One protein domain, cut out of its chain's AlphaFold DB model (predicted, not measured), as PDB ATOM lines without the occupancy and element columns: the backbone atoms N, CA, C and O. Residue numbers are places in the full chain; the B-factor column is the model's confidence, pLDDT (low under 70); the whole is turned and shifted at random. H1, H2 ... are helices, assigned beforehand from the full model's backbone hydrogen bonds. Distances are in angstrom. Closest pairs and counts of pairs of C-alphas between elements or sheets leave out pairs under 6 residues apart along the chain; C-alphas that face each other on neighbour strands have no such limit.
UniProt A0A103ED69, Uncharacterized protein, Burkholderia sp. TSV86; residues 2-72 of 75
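This is residues 2 to 72 of the 75 residues of an uncharacterized protein of Burkholderia sp. TSV86 (UniProt A0A103ED69). You will find little regular structure here: two short helices, H1 and H2, at one end, a long unnamed stretch, residues 16 to 57, that runs to the other end and loops there, and a longer helix, H3, that heads back. The printed part has 71 residues with three named helices, in the order H1, H2, H3, and no named strand. The class is all helix, with 26 residues in named elements. The whole is loose, with a radius of gyration of the C-alphas of 14.6 A and spans of 40 by 28 by 17 A.

Find C-alpha 2 at (235.625, 183.513, 171.520), where H1, residues 2 to 6, begins. H2 holds residues 9 to 15, 10.3 A long. H3 runs 20.0 A over residues 58 to 71, to C-alpha 71 at (226.063, 195.706, 191.921).

H1 and H2 are close but not clearly touching; their closest C-alphas, of Val 4 and Asn 10, are 7.9 A apart. H3 is apart from both. In H1, H2 and H3 every O i to N i+4 pair is within hydrogen-bond range.

The C-alphas of Ala 15 and Thr 32, 40.7 A, are the farthest apart. The link from H2 to H3 is long. The printed part has no cut, and no printed residue is under 70 in pLDDT.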
ATOM      1  N   THR A   2     235.176 182.578 172.576       95.50
ATOM      2  CA  THR A   2     235.625 183.513 171.520       95.50
ATOM      3  C   THR A   2     234.969 184.892 171.607       95.50
ATOM      4  O   THR A   2     235.671 185.893 171.536       95.50
ATOM      5  N   PHE A   3     233.653 184.956 171.846       95.44
ATOM      6  CA  PHE A   3     232.929 186.227 171.963       95.44
ATOM      7  C   PHE A   3     233.472 187.114 173.092       95.44
ATOM      8  O   PHE A   3     233.837 188.256 172.851       95.44
ATOM      9  N   VAL A   4     233.623 186.559 174.300       97.06
ATOM     10  CA  VAL A   4     234.135 187.290 175.475       97.06
ATOM     11  C   VAL A   4     235.517 187.896 175.216       97.06
ATOM     12  O   VAL A   4     235.807 188.978 175.708       97.06
ATOM     13  N   LYS A   5     236.373 187.214 174.444       96.88
ATOM     14  CA  LYS A   5     237.735 187.682 174.142       96.88
ATOM     15  C   LYS A   5     237.777 188.695 172.996       96.88
ATOM     16  O   LYS A   5     238.546 189.647 173.064       96.88
ATOM     17  N   ASN A   6     236.955 188.496 171.967       97.69
ATOM     18  CA  ASN A   6     237.127 189.169 170.677       97.69
ATOM     19  C   ASN A   6     236.055 190.225 170.373       97.69
ATOM     20  O   ASN A   6     236.185 190.932 169.380       97.69
ATOM     21  N   ALA A   7     235.013 190.370 171.199       97.31
ATOM     22  CA  ALA A   7     233.977 191.387 170.991       97.31
ATOM     23  C   ALA A   7     234.471 192.834 171.213       97.31
ATOM     24  O   ALA A   7     233.754 193.780 170.912       97.31
ATOM     25  N   GLY A   8     235.688 193.015 171.744       97.62
ATOM     26  CA  GLY A   8     236.333 194.324 171.896       97.62
ATOM     27  C   GLY A   8     235.908 195.123 173.131       97.62
ATOM     28  O   GLY A   8     236.478 196.179 173.383       97.62
ATOM     29  N   TYR A   9     234.962 194.628 173.936       98.25
ATOM     30  CA  TYR A   9     234.485 195.368 175.109       98.25
ATOM     31  C   TYR A   9     235.501 195.414 176.261       98.25
ATOM     32  O   TYR A   9     235.566 196.422 176.957       98.25
ATOM     33  N   ASN A  10     236.301 194.359 176.473       97.88
ATOM     34  CA  ASN A  10     237.153 194.265 177.670       97.88
ATOM     35  C   ASN A  10     238.235 195.359 177.752       97.88
ATOM     36  O   ASN A  10     238.323 195.971 178.813       97.88
ATOM     37  N   PRO A  11     239.006 195.673 176.685       97.69
ATOM     38  CA  PRO A  11     240.007 196.742 176.762       97.69
ATOM     39  C   PRO A  11     239.391 198.112 177.066       97.69
ATOM     40  O   PRO A  11     239.957 198.907 177.809       97.69
ATOM     41  N   TRP A  12     238.200 198.385 176.525       98.06
ATOM     42  CA  TRP A  12     237.483 199.618 176.834       98.06
ATOM     43  C   TRP A  12     237.007 199.634 178.291       98.06
ATOM     44  O   TRP A  12     237.158 200.638 178.980       98.06
ATOM     45  N   ALA A  13     236.471 198.518 178.780       98.25
ATOM     46  CA  ALA A  13     235.972 198.412 180.143       98.25
ATOM     47  C   ALA A  13     237.084 198.562 181.198       98.25
ATOM     48  O   ALA A  13     236.889 199.261 182.194       98.25
ATOM     49  N   GLU A  14     238.259 197.981 180.934       98.00
ATOM     50  CA  GLU A  14     239.470 198.109 181.754       98.00
ATOM     51  C   GLU A  14     239.909 199.574 181.900       98.00
ATOM     52  O   GLU A  14     240.188 200.030 183.006       98.00
ATOM     53  N   ALA A  15     239.867 200.348 180.812       98.50
ATOM     54  CA  ALA A  15     240.222 201.767 180.826       98.50
ATOM     55  C   ALA A  15     239.179 202.679 181.511       98.50
ATOM     56  O   ALA A  15     239.473 203.842 181.778       98.50
ATOM     57  N   ASN A  16     237.964 202.183 181.782       98.31
ATOM     58  CA  ASN A  16     236.823 202.991 182.239       98.31
ATOM     59  C   ASN A  16     236.204 202.495 183.559       98.31
ATOM     60  O   ASN A  16     235.050 202.814 183.847       98.31
ATOM     61  N   ASN A  17     236.930 201.700 184.359       96.94
ATOM     62  CA  ASN A  17     236.435 201.134 185.628       96.94
ATOM     63  C   ASN A  17     235.052 200.464 185.490       96.94
ATOM     64  O   ASN A  17     234.189 200.587 186.361       96.94
ATOM     65  N   THR A  18     234.816 199.794 184.363       96.88
ATOM     66  CA  THR A  18     233.518 199.209 184.020       96.88
ATOM     67  C   THR A  18     233.600 197.687 184.074       96.88
ATOM     68  O   THR A  18     234.553 197.087 183.589       96.88
ATOM     69  N   ILE A  19     232.576 197.037 184.631       95.88
ATOM     70  CA  ILE A  19     232.427 195.576 184.583       95.88
ATOM     71  C   ILE A  19     231.541 195.213 183.389       95.88
ATOM     72  O   ILE A  19     230.430 195.726 183.264       95.88
ATOM     73  N   VAL A  20     231.997 194.286 182.541       97.12
ATOM     74  CA  VAL A  20     231.187 193.724 181.448       97.12
ATOM     75  C   VAL A  20     230.720 192.324 181.826       97.12
ATOM     76  O   VAL A  20     231.521 191.406 181.997       97.12
ATOM     77  N   LEU A  21     229.405 192.157 181.945       97.00
ATOM     78  CA  LEU A  21     228.773 190.864 182.177       97.00
ATOM     79  C   LEU A  21     228.428 190.193 180.839       97.00
ATOM     80  O   LEU A  21     227.805 190.806 179.976       97.00
ATOM     81  N   TYR A  22     228.757 188.905 180.709       97.31
ATOM     82  CA  TYR A  22     228.456 188.086 179.531       97.31
ATOM     83  C   TYR A  22     227.567 186.887 179.903       97.31
ATOM     84  O   TYR A  22     228.090 185.781 180.070       97.31
ATOM     85  N   PRO A  23     226.237 187.047 180.038       96.06
ATOM     86  CA  PRO A  23     225.342 185.925 180.314       96.06
ATOM     87  C   PRO A  23     225.383 184.919 179.162       96.06
ATOM     88  O   PRO A  23     225.322 185.313 177.996       96.06
ATOM     89  N   GLN A  24     225.506 183.633 179.484       94.38
ATOM     90  CA  GLN A  24     225.590 182.561 178.494       94.38
ATOM     91  C   GLN A  24     224.298 181.749 178.475       94.38
ATOM     92  O   GLN A  24     223.647 181.573 179.502       94.38
ATOM     93  N   LEU A  25     223.960 181.243 177.296       92.12
ATOM     94  CA  LEU A  25     222.897 180.274 177.083       92.12
ATOM     95  C   LEU A  25     223.525 178.985 176.569       92.12
ATOM     96  O   LEU A  25     224.584 179.014 175.938       92.12
ATOM     97  N   TYR A  26     222.864 177.868 176.838       89.12
ATOM     98  CA  TYR A  26     223.203 176.590 176.234       89.12
ATOM     99  C   TYR A  26     222.131 176.238 175.199       89.12
ATOM    100  O   TYR A  26     220.939 176.470 175.411       89.12
ATOM    101  N   GLY A  27     222.576 175.765 174.039       90.00
ATOM    102  CA  GLY A  27     221.713 175.230 172.989       90.00
ATOM    103  C   GLY A  27     221.730 173.709 173.004       90.00
ATOM    104  O   GLY A  27     222.003 173.102 174.038       90.00
ATOM    105  N   GLY A  28     221.499 173.121 171.835       89.25
ATOM    106  CA  GLY A  28     221.557 171.680 171.629       89.25
ATOM    107  C   GLY A  28     220.226 170.965 171.860       89.25
ATOM    108  O   GLY A  28     219.272 171.515 172.410       89.25
ATOM    109  N   ALA A  29     220.161 169.721 171.386       87.19
ATOM    110  CA  ALA A  29     218.972 168.874 171.501       87.19
ATOM    111  C   ALA A  29     218.710 168.429 172.953       87.19
ATOM    112  O   ALA A  29     217.602 168.024 173.297       87.19
ATOM    113  N   GLU A  30     219.725 168.525 173.808       87.56
ATOM    114  CA  GLU A  30     219.665 168.300 175.246       87.56
ATOM    115  C   GLU A  30     218.961 169.431 176.013       87.56
ATOM    116  O   GLU A  30     218.609 169.250 177.179       87.56
ATOM    117  N   ASN A  31     218.736 170.593 175.385       89.75
ATOM    118  CA  ASN A  31     218.005 171.687 176.010       89.75
ATOM    119  C   ASN A  31     216.494 171.417 176.010       89.75
ATOM    120  O   ASN A  31     215.750 171.863 175.138       89.75
ATOM    121  N   THR A  32     216.037 170.708 177.041       89.44
ATOM    122  CA  THR A  32     214.620 170.384 177.254       89.44
ATOM    123  C   THR A  32     213.760 171.593 177.632       89.44
ATOM    124  O   THR A  32     212.545 171.541 177.463       89.44
ATOM    125  N   GLU A  33     214.361 172.690 178.101       88.00
ATOM    126  CA  GLU A  33     213.650 173.932 178.438       88.00
ATOM    127  C   GLU A  33     213.318 174.783 177.206       88.00
ATOM    128  O   GLU A  33     212.426 175.633 177.269       88.00
ATOM    129  N   ALA A  34     214.042 174.580 176.103       90.81
ATOM    130  CA  ALA A  34     213.843 175.264 174.833       90.81
ATOM    131  C   ALA A  34     214.159 174.321 173.648       90.81
ATOM    132  O   ALA A  34     215.124 174.561 172.917       90.81
ATOM    133  N   PRO A  35     213.358 173.260 173.410       90.44
ATOM    134  CA  PRO A  35     213.702 172.189 172.462       90.44
ATOM    135  C   PRO A  35     213.867 172.653 171.008       90.44
ATOM    136  O   PRO A  35     214.600 172.049 170.229       90.44
ATOM    137  N   SER A  36     213.185 173.734 170.625       91.69
ATOM    138  CA  SER A  36     213.284 174.345 169.293       91.69
ATOM    139  C   SER A  36     214.444 175.342 169.158       91.69
ATOM    140  O   SER A  36     214.686 175.857 168.066       91.69
ATOM    141  N   ASN A  37     215.200 175.594 170.231       93.69
ATOM    142  CA  ASN A  37     216.316 176.536 170.277       93.69
ATOM    143  C   ASN A  37     217.679 175.828 170.191       93.69
ATOM    144  O   ASN A  37     218.543 175.958 171.065       93.69
ATOM    145  N   LEU A  38     217.897 175.086 169.106       93.62
ATOM    146  CA  LEU A  38     219.107 174.271 168.932       93.62
ATOM    147  C   LEU A  38     220.407 175.094 168.936       93.62
ATOM    148  O   LEU A  38     221.460 174.574 169.291       93.62
ATOM    149  N   LEU A  39     220.339 176.378 168.574       93.88
ATOM    150  CA  LEU A  39     221.496 177.277 168.504       93.88
ATOM    151  C   LEU A  39     221.772 178.037 169.814       93.88
ATOM    152  O   LEU A  39     222.740 178.793 169.874       93.88
ATOM    153  N   GLY A  40     220.950 177.863 170.858       93.00
ATOM    154  CA  GLY A  40     221.140 178.560 172.136       93.00
ATOM    155  C   GLY A  40     220.921 180.074 172.037       93.00
ATOM    156  O   GLY A  40     221.603 180.861 172.695       93.00
ATOM    157  N   CYS A  41     219.987 180.503 171.192       93.62
ATOM    158  CA  CYS A  41     219.587 181.894 171.041       93.62
ATOM    159  C   CYS A  41     218.902 182.428 172.307       93.62
ATOM    160  O   CYS A  41     218.322 181.682 173.098       93.62
ATOM    161  N   ARG A  42     218.906 183.753 172.474       94.50
ATOM    162  CA  ARG A  42     218.042 184.406 173.466       94.50
ATOM    163  C   ARG A  42     216.580 184.136 173.143       94.50
ATOM    164  O   ARG A  42     216.209 184.037 171.975       94.50
ATOM    165  N   ASP A  43     215.767 184.027 174.186       93.38
ATOM    166  CA  ASP A  43     214.338 183.806 174.029       93.38
ATOM    167  C   ASP A  43     213.680 185.100 173.533       93.38
ATOM    168  O   ASP A  43     213.381 186.000 174.314       93.38
ATOM    169  N   TRP A  44     213.559 185.221 172.211       91.94
ATOM    170  CA  TRP A  44     212.845 186.296 171.508       91.94
ATOM    171  C   TRP A  44     211.697 185.751 170.632       91.94
ATOM    172  O   TRP A  44     210.927 186.515 170.060       91.94
ATOM    173  N   TRP A  45     211.584 184.422 170.556       90.75
ATOM    174  CA  TRP A  45     210.586 183.685 169.781       90.75
ATOM    175  C   TRP A  45     209.678 182.821 170.658       90.75
ATOM    176  O   TRP A  45     209.019 181.926 170.142       90.75
ATOM    177  N   GLU A  46     209.641 183.072 171.968       92.75
ATOM    178  CA  GLU A  46     208.814 182.306 172.903       92.75
ATOM    179  C   GLU A  46     209.227 180.829 173.032       92.75
ATOM    180  O   GLU A  46     208.405 179.919 173.104       92.75
ATOM    181  N   TYR A  47     210.529 180.568 173.078       91.81
ATOM    182  CA  TYR A  47     211.054 179.213 173.216       91.81
ATOM    183  C   TYR A  47     210.739 178.569 174.564       91.81
ATOM    184  O   TYR A  47     210.561 177.354 174.627       91.81
ATOM    185  N   ASN A  48     210.712 179.362 175.638       88.19
ATOM    186  CA  ASN A  48     210.550 178.861 177.001       88.19
ATOM    187  C   ASN A  48     209.306 179.429 177.702       88.19
ATOM    188  O   ASN A  48     208.708 178.759 178.544       88.19
ATOM    189  N   SER A  49     208.903 180.669 177.397       90.38
ATOM    190  CA  SER A  49     207.758 181.307 178.055       90.38
ATOM    191  C   SER A  49     207.112 182.405 177.210       90.38
ATOM    192  O   SER A  49     207.815 183.295 176.748       90.38
ATOM    193  N   MET A  50     205.771 182.479 177.192       95.31
ATOM    194  CA  MET A  50     204.984 183.634 176.694       95.31
ATOM    195  C   MET A  50     205.412 184.993 177.274       95.31
ATOM    196  O   MET A  50     205.113 186.045 176.718       95.31
ATOM    197  N   LYS A  51     206.102 185.000 178.421       96.06
ATOM    198  CA  LYS A  51     206.564 186.220 179.096       96.06
ATOM    199  C   LYS A  51     207.980 186.638 178.686       96.06
ATOM    200  O   LYS A  51     208.510 187.546 179.328       96.06
ATOM    201  N   TYR A  52     208.588 186.000 177.681       94.38
ATOM    202  CA  TYR A  52     210.004 186.145 177.307       94.38
ATOM    203  C   TYR A  52     210.478 187.602 177.183       94.38
ATOM    204  O   TYR A  52     211.538 187.946 177.700       94.38
ATOM    205  N   ALA A  53     209.660 188.477 176.586       95.12
ATOM    206  CA  ALA A  53     209.983 189.890 176.370       95.12
ATOM    207  C   ALA A  53     209.654 190.811 177.563       95.12
ATOM    208  O   ALA A  53     209.858 192.021 177.491       95.12
ATOM    209  N   THR A  54     209.120 190.273 178.662       96.31
ATOM    210  CA  THR A  54     208.714 191.052 179.843       96.31
ATOM    211  C   THR A  54     209.713 190.889 180.988       96.31
ATOM    212  O   THR A  54     210.475 189.924 181.042       96.31
ATOM    213  N   HIS A  55     209.637 191.760 182.001       96.31
ATOM    214  CA  HIS A  55     210.404 191.594 183.246       96.31
ATOM    215  C   HIS A  55     210.088 190.286 183.993       96.31
ATOM    216  O   HIS A  55     210.848 189.867 184.863       96.31
ATOM    217  N   ALA A  56     208.970 189.629 183.668       96.19
ATOM    218  CA  ALA A  56     208.605 188.353 184.257       96.19
ATOM    219  C   ALA A  56     209.235 187.138 183.544       96.19
ATOM    220  O   ALA A  56     209.095 186.029 184.065       96.19
ATOM    221  N   GLY A  57     209.906 187.332 182.402       95.62
ATOM    222  CA  GLY A  57     210.549 186.275 181.619       95.62
ATOM    223  C   GLY A  57     211.755 185.650 182.324       95.62
ATOM    224  O   GLY A  57     212.500 186.332 183.029       95.62
ATOM    225  N   ASN A  58     211.963 184.348 182.120       94.25
ATOM    226  CA  ASN A  58     212.986 183.579 182.838       94.25
ATOM    227  C   ASN A  58     214.409 184.092 182.560       94.25
ATOM    228  O   ASN A  58     215.153 184.368 183.501       94.25
ATOM    229  N   GLN A  59     214.759 184.332 181.288       95.25
ATOM    230  CA  GLN A  59     216.068 184.894 180.927       95.25
ATOM    231  C   GLN A  59     216.264 186.313 181.491       95.25
ATOM    232  O   GLN A  59     217.337 186.634 181.999       95.25
ATOM    233  N   MET A  60     215.218 187.148 181.469       96.06
ATOM    234  CA  MET A  60     215.274 188.516 182.000       96.06
ATOM    235  C   MET A  60     215.494 188.530 183.516       96.06
ATOM    236  O   MET A  60     216.363 189.256 184.005       96.06
ATOM    237  N   LYS A  61     214.767 187.686 184.259       96.38
ATOM    238  CA  LYS A  61     214.961 187.511 185.706       96.38
ATOM    239  C   LYS A  61     216.365 187.020 186.037       96.38
ATOM    240  O   LYS A  61     216.984 187.558 186.951       96.38
ATOM    241  N   ALA A  62     216.875 186.041 185.291       95.56
ATOM    242  CA  ALA A  62     218.214 185.502 185.505       95.56
ATOM    243  C   ALA A  62     219.293 186.581 185.320       95.56
ATOM    244  O   ALA A  62     220.119 186.784 186.211       95.56
ATOM    245  N   VAL A  63     219.253 187.336 184.214       96.31
ATOM    246  CA  VAL A  63     220.205 188.436 183.976       96.31
ATOM    247  C   VAL A  63     220.093 189.503 185.065       96.31
ATOM    248  O   VAL A  63     221.117 189.934 185.596       96.31
ATOM    249  N   LYS A  64     218.871 189.892 185.455       96.44
ATOM    250  CA  LYS A  64     218.654 190.882 186.519       96.44
ATOM    251  C   LYS A  64     219.218 190.422 187.863       96.44
ATOM    252  O   LYS A  64     219.883 191.213 188.523       96.44
ATOM    253  N   ALA A  65     219.032 189.157 188.232       96.88
ATOM    254  CA  ALA A  65     219.581 188.601 189.467       96.88
ATOM    255  C   ALA A  65     221.121 188.639 189.489       96.88
ATOM    256  O   ALA A  65     221.717 188.973 190.513       96.88
ATOM    257  N   ILE A  66     221.778 188.356 188.355       96.56
ATOM    258  CA  ILE A  66     223.242 188.456 188.250       96.56
ATOM    259  C   ILE A  66     223.692 189.917 188.393       96.56
ATOM    260  O   ILE A  66     224.633 190.199 189.136       96.56
ATOM    261  N   VAL A  67     223.008 190.850 187.725       96.31
ATOM    262  CA  VAL A  67     223.292 192.291 187.841       96.31
ATOM    263  C   VAL A  67     223.127 192.772 189.284       96.31
ATOM    264  O   VAL A  67     224.001 193.472 189.795       96.31
ATOM    265  N   ASP A  68     222.062 192.361 189.971       96.12
ATOM    266  CA  ASP A  68     221.812 192.720 191.373       96.12
ATOM    267  C   ASP A  68     222.892 192.176 192.299       96.12
ATOM    268  O   ASP A  68     223.367 192.880 193.193       96.12
ATOM    269  N   ARG A  69     223.345 190.945 192.051       95.38
ATOM    270  CA  ARG A  69     224.436 190.348 192.817       95.38
ATOM    271  C   ARG A  69     225.749 191.111 192.637       95.38
ATOM    272  O   ARG A  69     226.434 191.344 193.628       95.38
ATOM    273  N   ILE A  70     226.099 191.487 191.405       94.81
ATOM    274  CA  ILE A  70     227.363 192.180 191.096       94.81
ATOM    275  C   ILE A  70     227.346 193.623 191.608       94.81
ATOM    276  O   ILE A  70     228.351 194.104 192.121       94.81
ATOM    277  N   SER A  71     226.210 194.308 191.495       94.31
ATOM    278  CA  SER A  71     226.063 195.706 191.921       94.31
ATOM    279  C   SER A  71     225.854 195.883 193.429       94.31
ATOM    280  O   SER A  71     225.773 197.015 193.899       94.31
ATOM    281  N   GLY A  72     225.742 194.792 194.198       87.50
ATOM    282  CA  GLY A  72     225.391 194.846 195.622       87.50
ATOM    283  C   GLY A  72     223.937 195.263 195.882       87.50
ATOM    284  O   GLY A  72     223.584 195.580 197.012       87.50
TER     285      GLY A  72